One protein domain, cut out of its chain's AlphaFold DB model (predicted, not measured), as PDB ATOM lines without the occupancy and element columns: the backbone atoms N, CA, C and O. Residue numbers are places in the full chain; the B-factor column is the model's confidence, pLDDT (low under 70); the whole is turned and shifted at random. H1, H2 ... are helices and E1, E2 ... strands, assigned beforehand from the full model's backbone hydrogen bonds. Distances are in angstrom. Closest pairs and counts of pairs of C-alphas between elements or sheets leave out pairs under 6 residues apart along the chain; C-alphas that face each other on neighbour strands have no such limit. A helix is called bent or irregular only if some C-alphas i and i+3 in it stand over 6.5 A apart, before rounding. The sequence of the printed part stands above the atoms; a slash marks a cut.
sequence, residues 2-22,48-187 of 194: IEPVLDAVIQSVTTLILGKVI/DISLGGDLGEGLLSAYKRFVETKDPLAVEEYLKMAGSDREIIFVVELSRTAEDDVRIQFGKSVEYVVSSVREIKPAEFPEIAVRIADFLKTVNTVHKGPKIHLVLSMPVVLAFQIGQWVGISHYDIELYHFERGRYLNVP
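Overview. This is residues 2 to 22 and 48 to 187 of the 194 residues of the protein "SAVED domain-containing protein" of Candidatus Dadabacteria bacterium (UniProt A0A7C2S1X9). A strongly twisted six-stranded sheet forms a wall with H4 on one face and H6 on the other; the long helix H5 packs beside H6. H1 and the helical hairpin H2 and H3 gather past the E1 edge, and the hairpin E5 and E6 makes the other edge. The printed part has 161 residues, with six named helices and six named strands in the order H1 E1 H2 H3 E2 H4 E3 H5 E4 H6 E5 E6. The mixed sheet runs E1 E3 E2 E4 E5 E6, and the class is mixed, helices and strands. The whole is compact, with a radius of gyration of the C-alphas of 15.1 A and spans of 47 by 35 by 28 A.

Along the chain. H1, residues 3 to 18, begins at C-alpha 3 (-35.057, 15.089, -33.102) and is 22.0 A long. E1 is residues 50 to 52, H2 residues 54 to 69, 22.8 A, and H3 residues 73 to 82. E2 is residues 87 to 93, 19.5 A, H4 residues 99 to 106 and E3 residues 112 to 115. H5, residues 122 to 142, 30.8 A, is irregular: C-alphas 123 and 126 are 7.2 A apart. E4 is residues 147 to 153, 19.3 A, H6 residues 156 to 166, 15.3 A, and E5 residues 173 to 179, 19.2 A. E6, residues 182 to 186, ends at C-alpha 186 (-37.317, 47.638, -17.855).

Arrangement. E1 and E3 are antiparallel, with N 50 and O 115 at 2.8 A. E3 and E2 are parallel, with N 91 and O 112 at 2.8 A; E2 and E4 are parallel, with N 90 and O 149 at 2.9 A. E4 and E5 are parallel, with N 150 and O 174 at 2.8 A, and the hairpin E5 and E6 is antiparallel, with N 177 and O 184 at 2.8 A. These pairs are within hydrogen-bond range. E2, H4, E3 and E4, H6, E5 are strand-helix-strand units, parallel neighbour strands with a helix between; E3, H5, E4 is a split one, with E2 between its strands. The three crossovers are right-handed. H4 and H6 lie on opposite faces. H5 touches H6, closest at C-alphas 129 and 162, 4.7 A, at a steep tilt of 42 degrees, the same way. H1 touches H5, closest at C-alphas 16 and 131, 5.2 A, at a shallow tilt of 27 degrees, opposite ways. The hairpin H2 and H3 touches at C-alphas 62 and 75, 5.1 A. Every O i to N i+4 pair is within hydrogen-bond range in H1, H2, H4 and H6, against 5 of 6 in H3 and 15 of 17 in H5.

Size, cuts and confidence. The C-alphas farthest apart, of Lys 70 and Arg 180, are 47.9 A apart. Residues 23 to 47 are not printed; C-alphas 22 and 48 are 17.7 A apart across the cut. Of the links printed whole, none is long. Residues 19 to 22 have pLDDT under 70.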
ATOM      1  N   ILE A   2     -38.684  15.110 -30.791       71.50
ATOM      2  CA  ILE A   2     -37.441  15.418 -30.052       71.50
ATOM      3  C   ILE A   2     -36.258  15.686 -31.002       71.50
ATOM      4  O   ILE A   2     -35.513  16.628 -30.765       71.50
ATOM      5  N   GLU A   3     -36.151  14.952 -32.116       75.12
ATOM      6  CA  GLU A   3     -35.057  15.089 -33.102       75.12
ATOM      7  C   GLU A   3     -34.790  16.530 -33.589       75.12
ATOM      8  O   GLU A   3     -33.650  16.974 -33.485       75.12
ATOM      9  N   PRO A   4     -35.788  17.321 -34.043       81.69
ATOM     10  CA  PRO A   4     -35.517  18.685 -34.509       81.69
ATOM     11  C   PRO A   4     -34.999  19.622 -33.409       81.69
ATOM     12  O   PRO A   4     -34.233  20.543 -33.685       81.69
ATOM     13  N   VAL A   5     -35.424  19.402 -32.160       84.25
ATOM     14  CA  VAL A   5     -34.989  20.198 -31.001       84.25
ATOM     15  C   VAL A   5     -33.572  19.803 -30.597       84.25
ATOM     16  O   VAL A   5     -32.752  20.673 -30.324       84.25
ATOM     17  N   LEU A   6     -33.271  18.504 -30.610       86.88
ATOM     18  CA  LEU A   6     -31.939  17.965 -30.353       86.88
ATOM     19  C   LEU A   6     -30.898  18.563 -31.311       86.88
ATOM     20  O   LEU A   6     -29.883  19.094 -30.856       86.88
ATOM     21  N   ASP A   7     -31.180  18.545 -32.615       86.31
ATOM     22  CA  ASP A   7     -30.284  19.096 -33.637       86.31
ATOM     23  C   ASP A   7     -30.052  20.600 -33.440       86.31
ATOM     24  O   ASP A   7     -28.910  21.067 -33.470       86.31
ATOM     25  N   ALA A   8     -31.121  21.359 -33.170       87.50
ATOM     26  CA  ALA A   8     -31.035  22.794 -32.907       87.50
ATOM     27  C   ALA A   8     -30.188  23.107 -31.660       87.50
ATOM     28  O   ALA A   8     -29.375  24.035 -31.665       87.50
ATOM     29  N   VAL A   9     -30.333  22.307 -30.600       88.50
ATOM     30  CA  VAL A   9     -29.568  22.455 -29.356       88.50
ATOM     31  C   VAL A   9     -28.090  22.212 -29.605       88.50
ATOM     32  O   VAL A   9     -27.278  23.094 -29.316       88.50
ATOM     33  N   ILE A  10     -27.746  21.076 -30.217       89.38
ATOM     34  CA  ILE A  10     -26.362  20.728 -30.561       89.38
ATOM     35  C   ILE A  10     -25.745  21.815 -31.441       89.38
ATOM     36  O   ILE A  10     -24.633  22.274 -31.165       89.38
ATOM     37  N   GLN A  11     -26.461  22.263 -32.476       89.00
ATOM     38  CA  GLN A  11     -25.975  23.298 -33.383       89.00
ATOM     39  C   GLN A  11     -25.746  24.626 -32.653       89.00
ATOM     40  O   GLN A  11     -24.704  25.253 -32.859       89.00
ATOM     41  N   SER A  12     -26.671  25.053 -31.791       90.25
ATOM     42  CA  SER A  12     -26.539  26.331 -31.083       90.25
ATOM     43  C   SER A  12     -25.409  26.322 -30.055       90.25
ATOM     44  O   SER A  12     -24.629  27.268 -30.033       90.25
ATOM     45  N   VAL A  13     -25.231  25.240 -29.287       88.50
ATOM     46  CA  VAL A  13     -24.119  25.100 -28.329       88.50
ATOM     47  C   VAL A  13     -22.782  25.059 -29.069       88.50
ATOM     48  O   VAL A  13     -21.834  25.741 -28.685       88.50
ATOM     49  N   THR A  14     -22.718  24.331 -30.187       87.31
ATOM     50  CA  THR A  14     -21.529  24.302 -31.055       87.31
ATOM     51  C   THR A  14     -21.197  25.701 -31.577       87.31
ATOM     52  O   THR A  14     -20.047  26.126 -31.527       87.31
ATOM     53  N   THR A  15     -22.207  26.428 -32.058       87.50
ATOM     54  CA  THR A  15     -22.058  27.781 -32.613       87.50
ATOM     55  C   THR A  15     -21.640  28.782 -31.538       87.50
ATOM     56  O   THR A  15     -20.767  29.612 -31.783       87.50
ATOM     57  N   LEU A  16     -22.214  28.672 -30.340       88.56
ATOM     58  CA  LEU A  16     -21.887  29.509 -29.192       88.56
ATOM     59  C   LEU A  16     -20.418  29.342 -28.777       88.56
ATOM     60  O   LEU A  16     -19.700  30.335 -28.684       88.56
ATOM     61  N   ILE A  17     -19.977  28.093 -28.580       83.25
ATOM     62  CA  ILE A  17     -18.668  27.763 -27.994       83.25
ATOM     63  C   ILE A  17     -17.540  27.814 -29.029       83.25
ATOM     64  O   ILE A  17     -16.488  28.391 -28.778       83.25
ATOM     65  N   LEU A  18     -17.723  27.181 -30.190       78.69
ATOM     66  CA  LEU A  18     -16.653  27.046 -31.191       78.69
ATOM     67  C   LEU A  18     -16.633  28.194 -32.189       78.69
ATOM     68  O   LEU A  18     -15.671  28.346 -32.945       78.69
ATOM     69  N   GLY A  19     -17.714  28.962 -32.249       65.56
ATOM     70  CA  GLY A  19     -17.781  30.181 -33.020       65.56
ATOM     71  C   GLY A  19     -17.748  30.058 -34.534       65.56
ATOM     72  O   GLY A  19     -17.964  31.035 -35.239       65.56
ATOM     73  N   LYS A  20     -17.522  28.857 -35.063       53.72
ATOM     74  CA  LYS A  20     -17.585  28.608 -36.492       53.72
ATOM     75  C   LYS A  20     -19.002  28.285 -36.914       53.72
ATOM     76  O   LYS A  20     -19.554  27.234 -36.600       53.72
ATOM     77  N   VAL A  21     -19.501  29.177 -37.755       42.41
ATOM     78  CA  VAL A  21     -20.410  28.911 -38.863       42.41
ATOM     79  C   VAL A  21     -19.961  27.636 -39.603       42.41
ATOM     80  O   VAL A  21     -19.217  27.687 -40.576       42.41
ATOM     81  N   ILE A  22     -20.429  26.461 -39.177       41.03
ATOM     82  CA  ILE A  22     -20.508  25.266 -40.038       41.03
ATOM     83  C   ILE A  22     -21.831  25.338 -40.831       41.03
ATOM     84  O   ILE A  22     -22.534  24.341 -40.989       41.03
ATOM     85  N   ASP A  48     -13.080  32.137 -25.977       72.38
ATOM     86  CA  ASP A  48     -13.842  33.338 -25.722       72.38
ATOM     87  C   ASP A  48     -15.185  33.166 -25.029       72.38
ATOM     88  O   ASP A  48     -15.364  33.859 -24.038       72.38
ATOM     89  N   ILE A  49     -16.091  32.278 -25.445       83.50
ATOM     90  CA  ILE A  49     -17.423  32.185 -24.814       83.50
ATOM     91  C   ILE A  49     -17.595  30.860 -24.061       83.50
ATOM     92  O   ILE A  49     -17.526  29.786 -24.662       83.50
ATOM     93  N   SER A  50     -17.862  30.938 -22.757       90.12
ATOM     94  CA  SER A  50     -18.255  29.812 -21.909       90.12
ATOM     95  C   SER A  50     -19.764  29.809 -21.640       90.12
ATOM     96  O   SER A  50     -20.446  30.831 -21.746       90.12
ATOM     97  N   LEU A  51     -20.279  28.623 -21.312       93.88
ATOM     98  CA  LEU A  51     -21.658  28.398 -20.894       93.88
ATOM     99  C   LEU A  51     -21.652  27.853 -19.461       93.88
ATOM    100  O   LEU A  51     -21.006  26.837 -19.206       93.88
ATOM    101  N   GLY A  52     -22.371  28.519 -18.565       94.12
ATOM    102  CA  GLY A  52     -22.535  28.168 -17.153       94.12
ATOM    103  C   GLY A  52     -23.977  28.365 -16.676       94.12
ATOM    104  O   GLY A  52     -24.895  28.454 -17.497       94.12
ATOM    105  N   GLY A  53     -24.170  28.455 -15.360       94.50
ATOM    106  CA  GLY A  53     -25.487  28.400 -14.712       94.50
ATOM    107  C   GLY A  53     -26.005  26.965 -14.578       94.50
ATOM    108  O   GLY A  53     -25.522  26.064 -15.261       94.50
ATOM    109  N   ASP A  54     -27.000  26.739 -13.722       93.69
ATOM    110  CA  ASP A  54     -27.428  25.386 -13.328       93.69
ATOM    111  C   ASP A  54     -27.817  24.510 -14.535       93.69
ATOM    112  O   ASP A  54     -27.383  23.362 -14.667       93.69
ATOM    113  N   LEU A  55     -28.609  25.059 -15.464       94.69
ATOM    114  CA  LEU A  55     -28.997  24.348 -16.682       94.69
ATOM    115  C   LEU A  55     -27.923  24.437 -17.767       94.69
ATOM    116  O   LEU A  55     -27.762  23.493 -18.542       94.69
ATOM    117  N   GLY A  56     -27.183  25.542 -17.850       94.44
ATOM    118  CA  GLY A  56     -26.105  25.692 -18.826       94.44
ATOM    119  C   GLY A  56     -24.944  24.721 -18.594       94.44
ATOM    120  O   GLY A  56     -24.454  24.129 -19.555       94.44
ATOM    121  N   GLU A  57     -24.560  24.470 -17.342       93.62
ATOM    122  CA  GLU A  57     -23.563  23.457 -16.969       93.62
ATOM    123  C   GLU A  57     -24.050  22.038 -17.276       93.62
ATOM    124  O   GLU A  57     -23.296  21.220 -17.820       93.62
ATOM    125  N   GLY A  58     -25.327  21.754 -16.993       92.56
ATOM    126  CA  GLY A  58     -25.973  20.497 -17.368       92.56
ATOM    127  C   GLY A  58     -25.956  20.276 -18.882       92.56
ATOM    128  O   GLY A  58     -25.565  19.205 -19.355       92.56
ATOM    129  N   LEU A  59     -26.292  21.312 -19.656       94.12
ATOM    130  CA  LEU A  59     -26.262  21.281 -21.118       94.12
ATOM    131  C   LEU A  59     -24.845  21.084 -21.654       94.12
ATOM    132  O   LEU A  59     -24.629  20.261 -22.543       94.12
ATOM    133  N   LEU A  60     -23.871  21.819 -21.117       92.06
ATOM    134  CA  LEU A  60     -22.475  21.704 -21.524       92.06
ATOM    135  C   LEU A  60     -21.936  20.298 -21.244       92.06
ATOM    136  O   LEU A  60     -21.244  19.724 -22.085       92.06
ATOM    137  N   SER A  61     -22.281  19.723 -20.092       91.88
ATOM    138  CA  SER A  61     -21.902  18.357 -19.715       91.88
ATOM    139  C   SER A  61     -22.528  17.317 -20.646       91.88
ATOM    140  O   SER A  61     -21.827  16.441 -21.159       91.88
ATOM    141  N   ALA A  62     -23.824  17.451 -20.939       92.56
ATOM    142  CA  ALA A  62     -24.523  16.600 -21.898       92.56
ATOM    143  C   ALA A  62     -23.918  16.703 -23.307       92.56
ATOM    144  O   ALA A  62     -23.683  15.687 -23.967       92.56
ATOM    145  N   TYR A  63     -23.595  17.921 -23.750       90.81
ATOM    146  CA  TYR A  63     -22.949  18.181 -25.033       90.81
ATOM    147  C   TYR A  63     -21.549  17.560 -25.114       90.81
ATOM    148  O   TYR A  63     -21.239  16.888 -26.098       90.81
ATOM    149  N   LYS A  64     -20.713  17.718 -24.079       89.38
ATOM    150  CA  LYS A  64     -19.382  17.086 -24.009       89.38
ATOM    151  C   LYS A  64     -19.491  15.565 -24.124       89.38
ATOM    152  O   LYS A  64     -18.832  14.971 -24.978       89.38
ATOM    153  N   ARG A  65     -20.405  14.951 -23.364       89.81
ATOM    154  CA  ARG A  65     -20.674  13.508 -23.435       89.81
ATOM    155  C   ARG A  65     -21.115  13.079 -24.833       89.81
ATOM    156  O   ARG A  65     -20.613  12.076 -25.336       89.81
ATOM    157  N   PHE A  66     -21.993  13.836 -25.489       89.25
ATOM    158  CA  PHE A  66     -22.376  13.587 -26.882       89.25
ATOM    159  C   PHE A  66     -21.175  13.673 -27.838       89.25
ATOM    160  O   PHE A  66     -20.997  12.803 -28.689       89.25
ATOM    161  N   VAL A  67     -20.313  14.684 -27.701       86.81
ATOM    162  CA  VAL A  67     -19.128  14.835 -28.562       86.81
ATOM    163  C   VAL A  67     -18.166  13.653 -28.406       86.81
ATOM    164  O   VAL A  67     -17.627  13.192 -29.418       86.81
ATOM    165  N   GLU A  68     -17.985  13.148 -27.186       88.25
ATOM    166  CA  GLU A  68     -17.101  12.020 -26.866       88.25
ATOM    167  C   GLU A  68     -17.675  10.668 -27.305       88.25
ATOM    168  O   GLU A  68     -16.995   9.887 -27.968       88.25
ATOM    169  N   THR A  69     -18.934  10.397 -26.959       89.00
ATOM    170  CA  THR A  69     -19.567   9.077 -27.135       89.00
ATOM    171  C   THR A  69     -20.323   8.929 -28.452       89.00
ATOM    172  O   THR A  69     -20.616   7.811 -28.867       89.00
ATOM    173  N   LYS A  70     -20.640  10.049 -29.113       85.25
ATOM    174  CA  LYS A  70     -21.567  10.141 -30.255       85.25
ATOM    175  C   LYS A  70     -22.987   9.657 -29.940       85.25
ATOM    176  O   LYS A  70     -23.752   9.395 -30.865       85.25
ATOM    177  N   ASP A  71     -23.340   9.571 -28.659       86.94
ATOM    178  CA  ASP A  71     -24.656   9.141 -28.199       86.94
ATOM    179  C   ASP A  71     -25.589  10.350 -27.984       86.94
ATOM    180  O   ASP A  71     -25.339  11.161 -27.081       86.94
ATOM    181  N   PRO A  72     -26.658  10.513 -28.791       88.00
ATOM    182  CA  PRO A  72     -27.611  11.611 -28.634       88.00
ATOM    183  C   PRO A  72     -28.413  11.541 -27.328       88.00
ATOM    184  O   PRO A  72     -28.921  12.574 -26.880       88.00
ATOM    185  N   LEU A  73     -28.501  10.367 -26.684       90.19
ATOM    186  CA  LEU A  73     -29.292  10.175 -25.465       90.19
ATOM    187  C   LEU A  73     -28.855  11.108 -24.332       90.19
ATOM    188  O   LEU A  73     -29.705  11.586 -23.586       90.19
ATOM    189  N   ALA A  74     -27.564  11.441 -24.247       88.81
ATOM    190  CA  ALA A  74     -27.047  12.365 -23.238       88.81
ATOM    191  C   ALA A  74     -27.731  13.744 -23.292       88.81
ATOM    192  O   ALA A  74     -28.046  14.330 -22.257       88.81
ATOM    193  N   VAL A  75     -27.984  14.261 -24.498       88.88
ATOM    194  CA  VAL A  75     -28.657  15.554 -24.686       88.88
ATOM    195  C   VAL A  75     -30.170  15.395 -24.556       88.88
ATOM    196  O   VAL A  75     -30.824  16.266 -23.989       88.88
ATOM    197  N   GLU A  76     -30.747  14.277 -25.001       90.38
ATOM    198  CA  GLU A  76     -32.178  14.011 -24.802       90.38
ATOM    199  C   GLU A  76     -32.577  13.929 -23.323       90.38
ATOM    200  O   GLU A  76     -33.638  14.431 -22.945       90.38
ATOM    201  N   GLU A  77     -31.752  13.302 -22.485       89.44
ATOM    202  CA  GLU A  77     -31.954  13.234 -21.032       89.44
ATOM    203  C   GLU A  77     -31.981  14.634 -20.418       89.44
ATOM    204  O   GLU A  77     -32.913  14.971 -19.685       89.44
ATOM    205  N   TYR A  78     -31.024  15.481 -20.803       90.25
ATOM    206  CA  TYR A  78     -31.015  16.888 -20.414       90.25
ATOM    207  C   TYR A  78     -32.296  17.614 -20.859       90.25
ATOM    208  O   TYR A  78     -32.918  18.306 -20.056       90.25
ATOM    209  N   LEU A  79     -32.748  17.429 -22.105       89.50
ATOM    210  CA  LEU A  79     -33.955  18.093 -22.619       89.50
ATOM    211  C   LEU A  79     -35.227  17.685 -21.869       89.50
ATOM    212  O   LEU A  79     -36.124  18.511 -21.682       89.50
ATOM    213  N   LYS A  80     -35.314  16.426 -21.427       87.44
ATOM    214  CA  LYS A  80     -36.436  15.937 -20.610       87.44
ATOM    215  C   LYS A  80     -36.458  16.586 -19.227       87.44
ATOM    216  O   LYS A  80     -37.542  16.879 -18.736       87.44
ATOM    217  N   MET A  81     -35.287  16.810 -18.631       85.94
ATOM    218  CA  MET A  81     -35.144  17.494 -17.344       85.94
ATOM    219  C   MET A  81     -35.446  18.994 -17.468       85.94
ATOM    220  O   MET A  81     -36.257  19.521 -16.715       85.94
ATOM    221  N   ALA A  82     -34.831  19.666 -18.445       83.06
ATOM    222  CA  ALA A  82     -34.898  21.117 -18.591       83.06
ATOM    223  C   ALA A  82     -36.290  21.622 -19.009       83.06
ATOM    224  O   ALA A  82     -36.726  22.658 -18.531       83.06
ATOM    225  N   GLY A  83     -37.026  20.895 -19.861       74.88
ATOM    226  CA  GLY A  83     -38.261  21.382 -20.501       74.88
ATOM    227  C   GLY A  83     -39.499  21.578 -19.605       74.88
ATOM    228  O   GLY A  83     -40.626  21.510 -20.120       74.88
ATOM    229  N   SER A  84     -39.313  21.753 -18.294       75.62
ATOM    230  CA  SER A  84     -40.366  21.988 -17.296       75.62
ATOM    231  C   SER A  84     -40.359  23.391 -16.675       75.62
ATOM    232  O   SER A  84     -41.378  23.791 -16.103       75.62
ATOM    233  N   ASP A  85     -39.288  24.166 -16.861       80.81
ATOM    234  CA  ASP A  85     -39.148  25.486 -16.247       80.81
ATOM    235  C   ASP A  85     -39.911  26.564 -17.022       80.81
ATOM    236  O   ASP A  85     -39.771  26.733 -18.232       80.81
ATOM    237  N   ARG A  86     -40.761  27.306 -16.303       87.44
ATOM    238  CA  ARG A  86     -41.604  28.370 -16.878       87.44
ATOM    239  C   ARG A  86     -40.981  29.759 -16.789       87.44
ATOM    240  O   ARG A  86     -41.434  30.659 -17.492       87.44
ATOM    241  N   GLU A  87     -39.972  29.924 -15.942       94.19
ATOM    242  CA  GLU A  87     -39.255  31.179 -15.725       94.19
ATOM    243  C   GLU A  87     -37.753  30.910 -15.731       94.19
ATOM    244  O   GLU A  87     -37.258  30.145 -14.906       94.19
ATOM    245  N   ILE A  88     -37.039  31.561 -16.643       96.44
ATOM    246  CA  ILE A  88     -35.607  31.373 -16.870       96.44
ATOM    247  C   ILE A  88     -34.887  32.692 -16.620       96.44
ATOM    248  O   ILE A  88     -35.203  33.700 -17.246       96.44
ATOM    249  N   ILE A  89     -33.891  32.695 -15.743       97.56
ATOM    250  CA  ILE A  89     -32.905  33.762 -15.633       97.56
ATOM    251  C   ILE A  89     -31.770  33.443 -16.600       97.56
ATOM    252  O   ILE A  89     -31.083  32.425 -16.500       97.56
ATOM    253  N   PHE A  90     -31.583  34.345 -17.555       97.69
ATOM    254  CA  PHE A  90     -30.537  34.257 -18.555       97.69
ATOM    255  C   PHE A  90     -29.601  35.451 -18.388       97.69
ATOM    256  O   PHE A  90     -29.997  36.601 -18.593       97.69
ATOM    257  N   VAL A  91     -28.338  35.186 -18.070       98.00
ATOM    258  CA  VAL A  91     -27.299  36.208 -17.931       98.00
ATOM    259  C   VAL A  91     -26.333  36.118 -19.103       98.00
ATOM    260  O   VAL A  91     -25.845  35.048 -19.458       98.00
ATOM    261  N   VAL A  92     -26.024  37.264 -19.702       97.19
ATOM    262  CA  VAL A  92     -24.899  37.396 -20.626       97.19
ATOM    263  C   VAL A  92     -23.891  38.365 -20.025       97.19
ATOM    264  O   VAL A  92     -24.206  39.536 -19.813       97.19
ATOM    265  N   GLU A  93     -22.667  37.909 -19.798       95.56
ATOM    266  CA  GLU A  93     -21.595  38.690 -19.184       95.56
ATOM    267  C   GLU A  93     -20.343  38.714 -20.055       95.56
ATOM    268  O   GLU A  93     -19.526  37.801 -20.063       95.56
ATOM    269  N   LEU A  94     -20.187  39.801 -20.809       93.19
ATOM    270  CA  LEU A  94     -19.074  39.958 -21.742       93.19
ATOM    271  C   LEU A  94     -18.095  41.073 -21.357       93.19
ATOM    272  O   LEU A  94     -17.019  41.182 -21.929       93.19
ATOM    273  N   SER A  95     -18.460  41.944 -20.416       86.75
ATOM    274  CA  SER A  95     -17.581  43.037 -19.960       86.75
ATOM    275  C   SER A  95     -17.254  42.966 -18.480       86.75
ATOM    276  O   SER A  95     -16.161  43.337 -18.067       86.75
ATOM    277  N   ARG A  96     -18.206  42.499 -17.679       90.25
ATOM    278  CA  ARG A  96     -18.050  42.270 -16.246       90.25
ATOM    279  C   ARG A  96     -18.931  41.097 -15.856       90.25
ATOM    280  O   ARG A  96     -19.999  40.924 -16.458       90.25
ATOM    281  N   THR A  97     -18.510  40.374 -14.832       94.00
ATOM    282  CA  THR A  97     -19.333  39.352 -14.195       94.00
ATOM    283  C   THR A  97     -20.613  39.976 -13.638       94.00
ATOM    284  O   THR A  97     -20.618  41.131 -13.205       94.00
ATOM    285  N   ALA A  98     -21.708  39.231 -13.704       95.31
ATOM    286  CA  ALA A  98     -23.025  39.646 -13.230       95.31
ATOM    287  C   ALA A  98     -23.781  38.515 -12.520       95.31
ATOM    288  O   ALA A  98     -24.739  38.799 -11.807       95.31
ATOM    289  N   GLU A  99     -23.370  37.258 -12.702       96.12
ATOM    290  CA  GLU A  99     -24.068  36.093 -12.152       96.12
ATOM    291  C   GLU A  99     -24.316  36.195 -10.641       96.12
ATOM    292  O   GLU A  99     -25.456  36.050 -10.203       96.12
ATOM    293  N   ASP A 100     -23.284  36.493  -9.845       95.12
ATOM    294  CA  ASP A 100     -23.405  36.552  -8.384       95.12
ATOM    295  C   ASP A 100     -24.388  37.639  -7.926       95.12
ATOM    296  O   ASP A 100     -25.245  37.376  -7.080       95.12
ATOM    297  N   ASP A 101     -24.314  38.836  -8.514       95.12
ATOM    298  CA  ASP A 101     -25.215  39.951  -8.197       95.12
ATOM    299  C   ASP A 101     -26.669  39.597  -8.546       95.12
ATOM    300  O   ASP A 101     -27.597  39.883  -7.783       95.12
ATOM    301  N   VAL A 102     -26.871  38.940  -9.693       96.69
ATOM    302  CA  VAL A 102     -28.186  38.464 -10.137       96.69
ATOM    303  C   VAL A 102     -28.703  37.381  -9.192       96.69
ATOM    304  O   VAL A 102     -29.834  37.483  -8.722       96.69
ATOM    305  N   ARG A 103     -27.881  36.390  -8.830       95.81
ATOM    306  CA  ARG A 103     -28.254  35.323  -7.890       95.81
ATOM    307  C   ARG A 103     -28.662  35.886  -6.530       95.81
ATOM    308  O   ARG A 103     -29.689  35.490  -5.979       95.81
ATOM    309  N   ILE A 104     -27.887  36.835  -6.001       95.00
ATOM    310  CA  ILE A 104     -28.181  37.505  -4.727       95.00
ATOM    311  C   ILE A 104     -29.513  38.250  -4.811       95.00
ATOM    312  O   ILE A 104     -30.340  38.131  -3.909       95.00
ATOM    313  N   GLN A 105     -29.742  39.002  -5.889       94.88
ATOM    314  CA  GLN A 105     -30.953  39.801  -6.018       94.88
ATOM    315  C   GLN A 105     -32.215  38.955  -6.228       94.88
ATOM    316  O   GLN A 105     -33.258  39.261  -5.649       94.88
ATOM    317  N   PHE A 106     -32.150  37.940  -7.087       94.12
ATOM    318  CA  PHE A 106     -33.304  37.098  -7.404       94.12
ATOM    319  C   PHE A 106     -33.559  36.028  -6.332       94.12
ATOM    320  O   PHE A 106     -34.632  35.430  -6.321       94.12
ATOM    321  N   GLY A 107     -32.604  35.788  -5.425       94.62
ATOM    322  CA  GLY A 107     -32.738  34.811  -4.343       94.62
ATOM    323  C   GLY A 107     -32.800  33.357  -4.824       94.62
ATOM    324  O   GLY A 107     -33.224  32.485  -4.067       94.62
ATOM    325  N   LYS A 108     -32.398  33.095  -6.073       93.88
ATOM    326  CA  LYS A 108     -32.324  31.767  -6.692       93.88
ATOM    327  C   LYS A 108     -31.147  31.695  -7.665       93.88
ATOM    328  O   LYS A 108     -30.593  32.732  -8.032       93.88
ATOM    329  N   SER A 109     -30.757  30.484  -8.050       93.31
ATOM    330  CA  SER A 109     -29.705  30.254  -9.040       93.31
ATOM    331  C   SER A 109     -30.076  30.805 -10.419       93.31
ATOM    332  O   SER A 109     -31.243  31.049 -10.723       93.31
ATOM    333  N   VAL A 110     -29.048  31.041 -11.235       96.38
ATOM    334  CA  VAL A 110     -29.196  31.458 -12.630       96.38
ATOM    335  C   VAL A 110     -29.186  30.211 -13.501       96.38
ATOM    336  O   VAL A 110     -28.258  29.407 -13.425       96.38
ATOM    337  N   GLU A 111     -30.197  30.046 -14.349       97.12
ATOM    338  CA  GLU A 111     -30.318  28.851 -15.178       97.12
ATOM    339  C   GLU A 111     -29.292  28.834 -16.324       97.12
ATOM    340  O   GLU A 111     -28.712  27.785 -16.607       97.12
ATOM    341  N   TYR A 112     -29.024  29.983 -16.958       97.81
ATOM    342  CA  TYR A 112     -28.016  30.097 -18.019       97.81
ATOM    343  C   TYR A 112     -27.134  31.330 -17.864       97.81
ATOM    344  O   TYR A 112     -27.627  32.452 -17.742       97.81
ATOM    345  N   VAL A 113     -25.825  31.122 -17.994       97.81
ATOM    346  CA  VAL A 113     -24.812  32.178 -18.053       97.81
ATOM    347  C   VAL A 113     -23.983  32.003 -19.316       97.81
ATOM    348  O   VAL A 113     -23.356  30.968 -19.518       97.81
ATOM    349  N   VAL A 114     -23.962  33.016 -20.178       96.69
ATOM    350  CA  VAL A 114     -23.043  33.092 -21.320       96.69
ATOM    351  C   VAL A 114     -21.951  34.093 -20.978       96.69
ATOM    352  O   VAL A 114     -22.234  35.290 -20.881       96.69
ATOM    353  N   SER A 115     -20.718  33.619 -20.803       95.00
ATOM    354  CA  SER A 115     -19.624  34.436 -20.267       95.00
ATOM    355  C   SER A 115     -18.438  34.559 -21.215       95.00
ATOM    356  O   SER A 115     -18.005  33.596 -21.839       95.00
ATOM    357  N   SER A 116     -17.925  35.781 -21.343       91.94
ATOM    358  CA  SER A 116     -16.715  36.127 -22.093       91.94
ATOM    359  C   SER A 116     -16.141  37.429 -21.548       91.94
ATOM    360  O   SER A 116     -16.157  38.455 -22.222       91.94
ATOM    361  N   VAL A 117     -15.701  37.436 -20.288       88.38
ATOM    362  CA  VAL A 117     -15.221  38.664 -19.635       88.38
ATOM    363  C   VAL A 117     -13.858  39.070 -20.203       88.38
ATOM    364  O   VAL A 117     -12.801  38.683 -19.703       88.38
ATOM    365  N   ARG A 118     -13.891  39.850 -21.283       88.88
ATOM    366  CA  ARG A 118     -12.719  40.404 -21.966       88.88
ATOM    367  C   ARG A 118     -13.076  41.684 -22.708       88.88
ATOM    368  O   ARG A 118     -14.237  42.043 -22.874       88.88
ATOM    369  N   GLU A 119     -12.060  42.357 -23.227       88.12
ATOM    370  CA  GLU A 119     -12.296  43.397 -24.219       88.12
ATOM    371  C   GLU A 119     -12.822  42.763 -25.519       88.12
ATOM    372  O   GLU A 119     -12.191  41.870 -26.097       88.12
ATOM    373  N   ILE A 120     -13.991  43.218 -25.973       89.88
ATOM    374  CA  ILE A 120     -14.582  42.820 -27.254       89.88
ATOM    375  C   ILE A 120     -14.424  43.967 -28.236       89.88
ATOM    376  O   ILE A 120     -14.910  45.078 -28.000       89.88
ATOM    377  N   LYS A 121     -13.799  43.691 -29.380       91.88
ATOM    378  CA  LYS A 121     -13.647  44.682 -30.442       91.88
ATOM    379  C   LYS A 121     -14.972  44.850 -31.193       91.88
ATOM    380  O   LYS A 121     -15.645  43.857 -31.460       91.88
ATOM    381  N   PRO A 122     -15.315  46.065 -31.658       93.00
ATOM    382  CA  PRO A 122     -16.544  46.299 -32.425       93.00
ATOM    383  C   PRO A 122     -16.721  45.392 -33.654       93.00
ATOM    384  O   PRO A 122     -17.844  45.052 -34.008       93.00
ATOM    385  N   ALA A 123     -15.621  44.964 -34.286       92.31
ATOM    386  CA  ALA A 123     -15.649  44.036 -35.420       92.31
ATOM    387  C   ALA A 123     -16.204  42.640 -35.066       92.31
ATOM    388  O   ALA A 123     -16.686  41.939 -35.950       92.31
ATOM    389  N   GLU A 124     -16.160  42.248 -33.792       90.69
ATOM    390  CA  GLU A 124     -16.652  40.957 -33.290       90.69
ATOM    391  C   GLU A 124     -18.146  41.010 -32.921       90.69
ATOM    392  O   GLU A 124     -18.784  39.971 -32.755       90.69
ATOM    393  N   PHE A 125     -18.728  42.213 -32.795       93.19
ATOM    394  CA  PHE A 125     -20.096  42.387 -32.298       93.19
ATOM    395  C   PHE A 125     -21.153  41.644 -33.127       93.19
ATOM    396  O   PHE A 125     -21.967  40.952 -32.516       93.19
ATOM    397  N   PRO A 126     -21.157  41.707 -34.478       91.50
ATOM    398  CA  PRO A 126     -22.195  41.037 -35.261       91.50
ATOM    399  C   PRO A 126     -22.200  39.523 -35.047       91.50
ATOM    400  O   PRO A 126     -23.256  38.912 -34.909       91.50
ATOM    401  N   GLU A 127     -21.014  38.924 -34.989       91.06
ATOM    402  CA  GLU A 127     -20.850  37.489 -34.800       91.06
ATOM    403  C   GLU A 127     -21.294  37.061 -33.397       91.06
ATOM    404  O   GLU A 127     -22.092  36.133 -33.257       91.06
ATOM    405  N   ILE A 128     -20.849  37.773 -32.360       91.94
ATOM    406  CA  ILE A 128     -21.251  37.509 -30.972       91.94
ATOM    407  C   ILE A 128     -22.767  37.677 -30.802       91.94
ATOM    408  O   ILE A 128     -23.414  36.833 -30.177       91.94
ATOM    409  N   ALA A 129     -23.351  38.719 -31.401       93.19
ATOM    410  CA  ALA A 129     -24.784  38.981 -31.333       93.19
ATOM    411  C   ALA A 129     -25.612  37.826 -31.911       93.19
ATOM    412  O   ALA A 129     -26.571  37.391 -31.275       93.19
ATOM    413  N   VAL A 130     -25.223  37.304 -33.080       91.75
ATOM    414  CA  VAL A 130     -25.896  36.163 -33.721       91.75
ATOM    415  C   VAL A 130     -25.790  34.912 -32.853       91.75
ATOM    416  O   VAL A 130     -26.806  34.276 -32.585       91.75
ATOM    417  N   ARG A 131     -24.591  34.588 -32.349       91.75
ATOM    418  CA  ARG A 131     -24.373  33.401 -31.504       91.75
ATOM    419  C   ARG A 131     -25.254  33.417 -30.252       91.75
ATOM    420  O   ARG A 131     -25.900  32.418 -29.946       91.75
ATOM    421  N   ILE A 132     -25.301  34.550 -29.550       94.56
ATOM    422  CA  ILE A 132     -26.121  34.705 -28.340       94.56
ATOM    423  C   ILE A 132     -27.606  34.660 -28.691       94.56
ATOM    424  O   ILE A 132     -28.370  33.972 -28.017       94.56
ATOM    425  N   ALA A 133     -28.025  35.359 -29.748       93.38
ATOM    426  CA  ALA A 133     -29.423  35.387 -30.161       93.38
ATOM    427  C   ALA A 133     -29.936  33.997 -30.558       93.38
ATOM    428  O   ALA A 133     -31.039  33.619 -30.167       93.38
ATOM    429  N   ASP A 134     -29.149  33.224 -31.303       91.81
ATOM    430  CA  ASP A 134     -29.530  31.875 -31.716       91.81
ATOM    431  C   ASP A 134     -29.571  30.912 -30.532       91.81
ATOM    432  O   ASP A 134     -30.512  30.126 -30.414       91.81
ATOM    433  N   PHE A 135     -28.627  31.026 -29.597       95.19
ATOM    434  CA  PHE A 135     -28.681  30.248 -28.365       95.19
ATOM    435  C   PHE A 135     -29.896  30.617 -27.496       95.19
ATOM    436  O   PHE A 135     -30.578  29.729 -26.984       95.19
ATOM    437  N   LEU A 136     -30.255  31.901 -27.403       94.69
ATOM    438  CA  LEU A 136     -31.456  32.339 -26.685       94.69
ATOM    439  C   LEU A 136     -32.748  31.786 -27.318       94.69
ATOM    440  O   LEU A 136     -33.653  31.354 -26.603       94.69
ATOM    441  N   LYS A 137     -32.829  31.727 -28.656       92.62
ATOM    442  CA  LYS A 137     -33.955  31.093 -29.379       92.62
ATOM    443  C   LYS A 137     -34.042  29.592 -29.092       92.62
ATOM    444  O   LYS A 137     -35.143  29.059 -28.928       92.62
ATOM    445  N   THR A 138     -32.899  28.911 -29.013       92.44
ATOM    446  CA  THR A 138     -32.838  27.508 -28.592       92.44
ATOM    447  C   THR A 138     -33.374  27.348 -27.176       92.44
ATOM    448  O   THR A 138     -34.259  26.519 -26.976       92.44
ATOM    449  N   VAL A 139     -32.911  28.155 -26.215       93.62
ATOM    450  CA  VAL A 139     -33.416  28.129 -24.830       93.62
ATOM    451  C   VAL A 139     -34.931  28.314 -24.810       93.62
ATOM    452  O   VAL A 139     -35.640  27.488 -24.237       93.62
ATOM    453  N   ASN A 140     -35.458  29.306 -25.530       92.44
ATOM    454  CA  ASN A 140     -36.901  29.507 -25.634       92.44
ATOM    455  C   ASN A 140     -37.637  28.264 -26.178       92.44
ATOM    456  O   ASN A 140     -38.722  27.927 -25.712       92.44
ATOM    457  N   THR A 141     -37.053  27.562 -27.151       90.50
ATOM    458  CA  THR A 141     -37.640  26.351 -27.749       90.50
ATOM    459  C   THR A 141     -37.611  25.159 -26.790       90.50
ATOM    460  O   THR A 141     -38.625  24.479 -26.633       90.50
ATOM    461  N   VAL A 142     -36.476  24.920 -26.123       91.19
ATOM    462  CA  VAL A 142     -36.289  23.834 -25.141       91.19
ATOM    463  C   VAL A 142     -37.306  23.943 -24.007       91.19
ATOM    464  O   VAL A 142     -37.931  22.953 -23.626       91.19
ATOM    465  N   HIS A 143     -37.524  25.168 -23.539       92.06
ATOM    466  CA  HIS A 143     -38.419  25.496 -22.431       92.06
ATOM    467  C   HIS A 143     -39.853  25.826 -22.862       92.06
ATOM    468  O   HIS A 143     -40.672  26.239 -22.049       92.06
ATOM    469  N   LYS A 144     -40.189  25.616 -24.143       90.75
ATOM    470  CA  LYS A 144     -41.548  25.774 -24.698       90.75
ATOM    471  C   LYS A 144     -42.149  27.174 -24.500       90.75
ATOM    472  O   LYS A 144     -43.342  27.303 -24.235       90.75
ATOM    473  N   GLY A 145     -41.337  28.210 -24.691       91.31
ATOM    474  CA  GLY A 145     -41.736  29.610 -24.544       91.31
ATOM    475  C   GLY A 145     -41.840  30.051 -23.081       91.31
ATOM    476  O   GLY A 145     -42.925  30.459 -22.666       91.31
ATOM    477  N   PRO A 146     -40.753  29.949 -22.295       94.81
ATOM    478  CA  PRO A 146     -40.748  30.426 -20.921       94.81
ATOM    479  C   PRO A 146     -40.779  31.955 -20.887       94.81
ATOM    480  O   PRO A 146     -40.442  32.630 -21.864       94.81
ATOM    481  N   LYS A 147     -41.077  32.496 -19.711       94.81
ATOM    482  CA  LYS A 147     -40.708  33.867 -19.385       94.81
ATOM    483  C   LYS A 147     -39.199  33.930 -19.139       94.81
ATOM    484  O   LYS A 147     -38.675  33.159 -18.337       94.81
ATOM    485  N   ILE A 148     -38.491  34.828 -19.815       95.62
ATOM    486  CA  ILE A 148     -37.033  34.964 -19.713       95.62
ATOM    487  C   ILE A 148     -36.676  36.302 -19.068       95.62
ATOM    488  O   ILE A 148     -36.889  37.362 -19.653       95.62
ATOM    489  N   HIS A 149     -36.058  36.252 -17.891       96.50
ATOM    490  CA  HIS A 149     -35.411  37.390 -17.249       96.50
ATOM    491  C   HIS A 149     -34.002  37.541 -17.825       96.50
ATOM    492  O   HIS A 149     -33.077  36.829 -17.435       96.50
ATOM    493  N   LEU A 150     -33.847  38.445 -18.789       96.25
ATOM    494  CA  LEU A 150     -32.603  38.642 -19.522       96.25
ATOM    495  C   LEU A 150     -31.781  39.784 -18.914       96.25
ATOM    496  O   LEU A 150     -32.182  40.953 -18.933       96.25
ATOM    497  N   VAL A 151     -30.591  39.442 -18.427       96.69
ATOM    498  CA  VAL A 151     -29.612  40.384 -17.879       96.69
ATOM    499  C   VAL A 151     -28.423  40.483 -18.829       96.69
ATOM    500  O   VAL A 151     -27.755  39.491 -19.111       96.69
ATOM    501  N   LEU A 152     -28.135  41.693 -19.315       95.69
ATOM    502  CA  LEU A 152     -27.057  41.949 -20.274       95.69
ATOM    503  C   LEU A 152     -25.968  42.810 -19.630       95.69
ATOM    504  O   LEU A 152     -26.180  43.978 -19.308       95.69
ATOM    505  N   SER A 153     -24.782  42.235 -19.468       95.19
ATOM    506  CA  SER A 153     -23.599  42.866 -18.885       95.19
ATOM    507  C   SER A 153     -22.499  43.004 -19.945       95.19
ATOM    508  O   SER A 153     -21.565  42.206 -20.034       95.19
ATOM    509  N   MET A 154     -22.668  43.993 -20.829       95.00
ATOM    510  CA  MET A 154     -21.882  44.162 -22.062       95.00
ATOM    511  C   MET A 154     -22.003  45.593 -22.632       95.00
ATOM    512  O   MET A 154     -22.818  46.374 -22.129       95.00
ATOM    513  N   PRO A 155     -21.275  45.956 -23.712       95.12
ATOM    514  CA  PRO A 155     -21.462  47.239 -24.386       95.12
ATOM    515  C   PRO A 155     -22.883  47.386 -24.945       95.12
ATOM    516  O   PRO A 155     -23.416  46.474 -25.575       95.12
ATOM    517  N   VAL A 156     -23.481  48.569 -24.778       94.00
ATOM    518  CA  VAL A 156     -24.889  48.825 -25.139       94.00
ATOM    519  C   VAL A 156     -25.207  48.544 -26.612       94.00
ATOM    520  O   VAL A 156     -26.276  48.032 -26.930       94.00
ATOM    521  N   VAL A 157     -24.268  48.825 -27.520       95.62
ATOM    522  CA  VAL A 157     -24.450  48.598 -28.962       95.62
ATOM    523  C   VAL A 157     -24.557  47.102 -29.279       95.62
ATOM    524  O   VAL A 157     -25.359  46.710 -30.122       95.62
ATOM    525  N   LEU A 158     -23.803  46.258 -28.571       94.88
ATOM    526  CA  LEU A 158     -23.881  44.807 -28.718       94.88
ATOM    527  C   LEU A 158     -25.200  44.262 -28.150       94.88
ATOM    528  O   LEU A 158     -25.881  43.484 -28.818       94.88
ATOM    529  N   ALA A 159     -25.613  44.738 -26.970       94.19
ATOM    530  CA  ALA A 159     -26.916  44.403 -26.390       94.19
ATOM    531  C   ALA A 159     -28.074  44.756 -27.340       94.19
ATOM    532  O   ALA A 159     -29.002  43.968 -27.525       94.19
ATOM    533  N   PHE A 160     -27.988  45.915 -28.001       93.69
ATOM    534  CA  PHE A 160     -28.957  46.337 -29.008       93.69
ATOM    535  C   PHE A 160     -28.998  45.383 -30.210       93.69
ATOM    536  O   PHE A 160     -30.082  44.956 -30.607       93.69
ATOM    537  N   GLN A 161     -27.841  44.987 -30.753       94.38
ATOM    538  CA  GLN A 161     -27.772  44.029 -31.863       94.38
ATOM    539  C   GLN A 161     -28.363  42.660 -31.498       94.38
ATOM    540  O   GLN A 161     -29.096  42.085 -32.303       94.38
ATOM    541  N   ILE A 162     -28.113  42.158 -30.283       93.31
ATOM    542  CA  ILE A 162     -28.754  40.929 -29.783       93.31
ATOM    543  C   ILE A 162     -30.276  41.100 -29.784       93.31
ATOM    544  O   ILE A 162     -30.987  40.262 -30.336       93.31
ATOM    545  N   GLY A 163     -30.785  42.209 -29.236       91.12
ATOM    546  CA  GLY A 163     -32.220  42.499 -29.206       91.12
ATOM    547  C   GLY A 163     -32.870  42.524 -30.595       91.12
ATOM    548  O   GLY A 163     -33.967  41.983 -30.770       91.12
ATOM    549  N   GLN A 164     -32.178  43.083 -31.597       89.75
ATOM    550  CA  GLN A 164     -32.630  43.082 -32.994       89.75
ATOM    551  C   GLN A 164     -32.711  41.666 -33.584       89.75
ATOM    552  O   GLN A 164     -33.685  41.345 -34.260       89.75
ATOM    553  N   TRP A 165     -31.718  40.812 -33.313       88.06
ATOM    554  CA  TRP A 165     -31.662  39.436 -33.827       88.06
ATOM    555  C   TRP A 165     -32.631  38.473 -33.147       88.06
ATOM    556  O   TRP A 165     -33.138  37.543 -33.783       88.06
ATOM    557  N   VAL A 166     -32.856  38.666 -31.850       86.75
ATOM    558  CA  VAL A 166     -33.827  37.896 -31.070       86.75
ATOM    559  C   VAL A 166     -35.240  38.282 -31.492       86.75
ATOM    560  O   VAL A 166     -36.096  37.415 -31.615       86.75
ATOM    561  N   GLY A 167     -35.491  39.567 -31.757       81.00
ATOM    562  CA  GLY A 167     -36.842  40.052 -32.002       81.00
ATOM    563  C   GLY A 167     -37.663  39.973 -30.719       81.00
ATOM    564  O   GLY A 167     -38.640  39.235 -30.645       81.00
ATOM    565  N   ILE A 168     -37.257  40.742 -29.704       70.94
ATOM    566  CA  ILE A 168     -37.831  40.773 -28.341       70.94
ATOM    567  C   ILE A 168     -39.360  40.972 -28.269       70.94
ATOM    568  O   ILE A 168     -39.958  40.773 -27.221       70.94
ATOM    569  N   SER A 169     -40.019  41.329 -29.374       70.69
ATOM    570  CA  SER A 169     -41.480  41.358 -29.495       70.69
ATOM    571  C   SER A 169     -42.140  39.979 -29.620       70.69
ATOM    572  O   SER A 169     -43.356  39.886 -29.469       70.69
ATOM    573  N   HIS A 170     -41.379  38.934 -29.952       80.38
ATOM    574  CA  HIS A 170     -41.889  37.586 -30.235       80.38
ATOM    575  C   HIS A 170     -41.765  36.615 -29.060       80.38
ATOM    576  O   HIS A 170     -42.450  35.597 -29.046       80.38
ATOM    577  N   TYR A 171     -40.913  36.935 -28.089       87.62
ATOM    578  CA  TYR A 171     -40.639  36.104 -26.923       87.62
ATOM    579  C   TYR A 171     -41.023  36.854 -25.650       87.62
ATOM    580  O   TYR A 171     -41.012  38.087 -25.627       87.62
ATOM    581  N   ASP A 172     -41.363  36.122 -24.591       91.38
ATOM    582  CA  ASP A 172     -41.690  36.717 -23.295       91.38
ATOM    583  C   ASP A 172     -40.404  37.063 -22.532       91.38
ATOM    584  O   ASP A 172     -39.985  36.357 -21.620       91.38
ATOM    585  N   ILE A 173     -39.716  38.113 -22.986       92.62
ATOM    586  CA  ILE A 173     -38.438  38.565 -22.426       92.62
ATOM    587  C   ILE A 173     -38.653  39.826 -21.587       92.62
ATOM    588  O   ILE A 173     -39.166  40.839 -22.074       92.62
ATOM    589  N   GLU A 174     -38.180  39.778 -20.345       93.56
ATOM    590  CA  GLU A 174     -38.034  40.920 -19.449       93.56
ATOM    591  C   GLU A 174     -36.569  41.347 -19.387       93.56
ATOM    592  O   GLU A 174     -35.692  40.563 -19.026       93.56
ATOM    593  N   LEU A 175     -36.300  42.605 -19.734       94.31
ATOM    594  CA  LEU A 175     -34.957  43.171 -19.692       94.31
ATOM    595  C   LEU A 175     -34.688  43.809 -18.335       94.31
ATOM    596  O   LEU A 175     -35.572  44.434 -17.748       94.31
ATOM    597  N   TYR A 176     -33.447  43.710 -17.868       95.31
ATOM    598  CA  TYR A 176     -33.025  44.312 -16.607       95.31
ATOM    599  C   TYR A 176     -31.896  45.322 -16.805       95.31
ATOM    600  O   TYR A 176     -30.898  45.049 -17.472       95.31
ATOM    601  N   HIS A 177     -32.041  46.488 -16.178       92.81
ATOM    602  CA  HIS A 177     -31.043  47.551 -16.146       92.81
ATOM    603  C   HIS A 177     -30.406  47.641 -14.759       92.81
ATOM    604  O   HIS A 177     -31.112  47.712 -13.758       92.81
ATOM    605  N   PHE A 178     -29.078  47.660 -14.686       92.06
ATOM    606  CA  PHE A 178     -28.376  47.837 -13.419       92.06
ATOM    607  C   PHE A 178     -28.259  49.321 -13.060       92.06
ATOM    608  O   PHE A 178     -27.535  50.064 -13.722       92.06
ATOM    609  N   GLU A 179     -28.918  49.734 -11.980       91.31
ATOM    610  CA  GLU A 179     -28.874  51.095 -11.448       91.31
ATOM    611  C   GLU A 179     -28.712  51.062  -9.921       91.31
ATOM    612  O   GLU A 179     -29.437  50.358  -9.221       91.31
ATOM    613  N   ARG A 180     -27.782  51.870  -9.382       90.44
ATOM    614  CA  ARG A 180     -27.595  52.079  -7.927       90.44
ATOM    615  C   ARG A 180     -27.478  50.769  -7.126       90.44
ATOM    616  O   ARG A 180     -28.064  50.640  -6.055       90.44
ATOM    617  N   GLY A 181     -26.724  49.804  -7.649       89.38
ATOM    618  CA  GLY A 181     -26.456  48.538  -6.957       89.38
ATOM    619  C   GLY A 181     -27.556  47.481  -7.081       89.38
ATOM    620  O   GLY A 181     -27.510  46.497  -6.354       89.38
ATOM    621  N   ARG A 182     -28.547  47.666  -7.963       93.44
ATOM    622  CA  ARG A 182     -29.622  46.691  -8.196       93.44
ATOM    623  C   ARG A 182     -30.057  46.645  -9.658       93.44
ATOM    624  O   ARG A 182     -29.972  47.638 -10.375       93.44
ATOM    625  N   TYR A 183     -30.569  45.503 -10.087       94.81
ATOM    626  CA  TYR A 183     -31.216  45.295 -11.373       94.81
ATOM    627  C   TYR A 183     -32.692  45.697 -11.306       94.81
ATOM    628  O   TYR A 183     -33.463  45.190 -10.495       94.81
ATOM    629  N   LEU A 184     -33.100  46.605 -12.178       94.38
ATOM    630  CA  LEU A 184     -34.470  47.073 -12.321       94.38
ATOM    631  C   LEU A 184     -35.070  46.486 -13.592       94.38
ATOM    632  O   LEU A 184     -34.440  46.543 -14.646       94.38
ATOM    633  N   ASN A 185     -36.283  45.947 -13.494       94.00
ATOM    634  CA  ASN A 185     -37.038  45.527 -14.668       94.00
ATOM    635  C   ASN A 185     -37.332  46.753 -15.547       94.00
ATOM    636  O   ASN A 185     -37.811  47.781 -15.059       94.00
ATOM    637  N   VAL A 186     -37.019  46.639 -16.833       90.88
ATOM    638  CA  VAL A 186     -37.317  47.638 -17.855       90.88
ATOM    639  C   VAL A 186     -38.602  47.208 -18.561       90.88
ATOM    640  O   VAL A 186     -38.603  46.161 -19.212       90.88
ATOM    641  N   PRO A 187     -39.685  48.002 -18.480       85.06
ATOM    642  CA  PRO A 187     -40.941  47.665 -19.134       85.06
ATOM    643  C   PRO A 187     -40.771  47.484 -20.644       85.06
ATOM    644  O   PRO A 187     -40.218  48.344 -21.335       85.06
TER     645      PRO A 187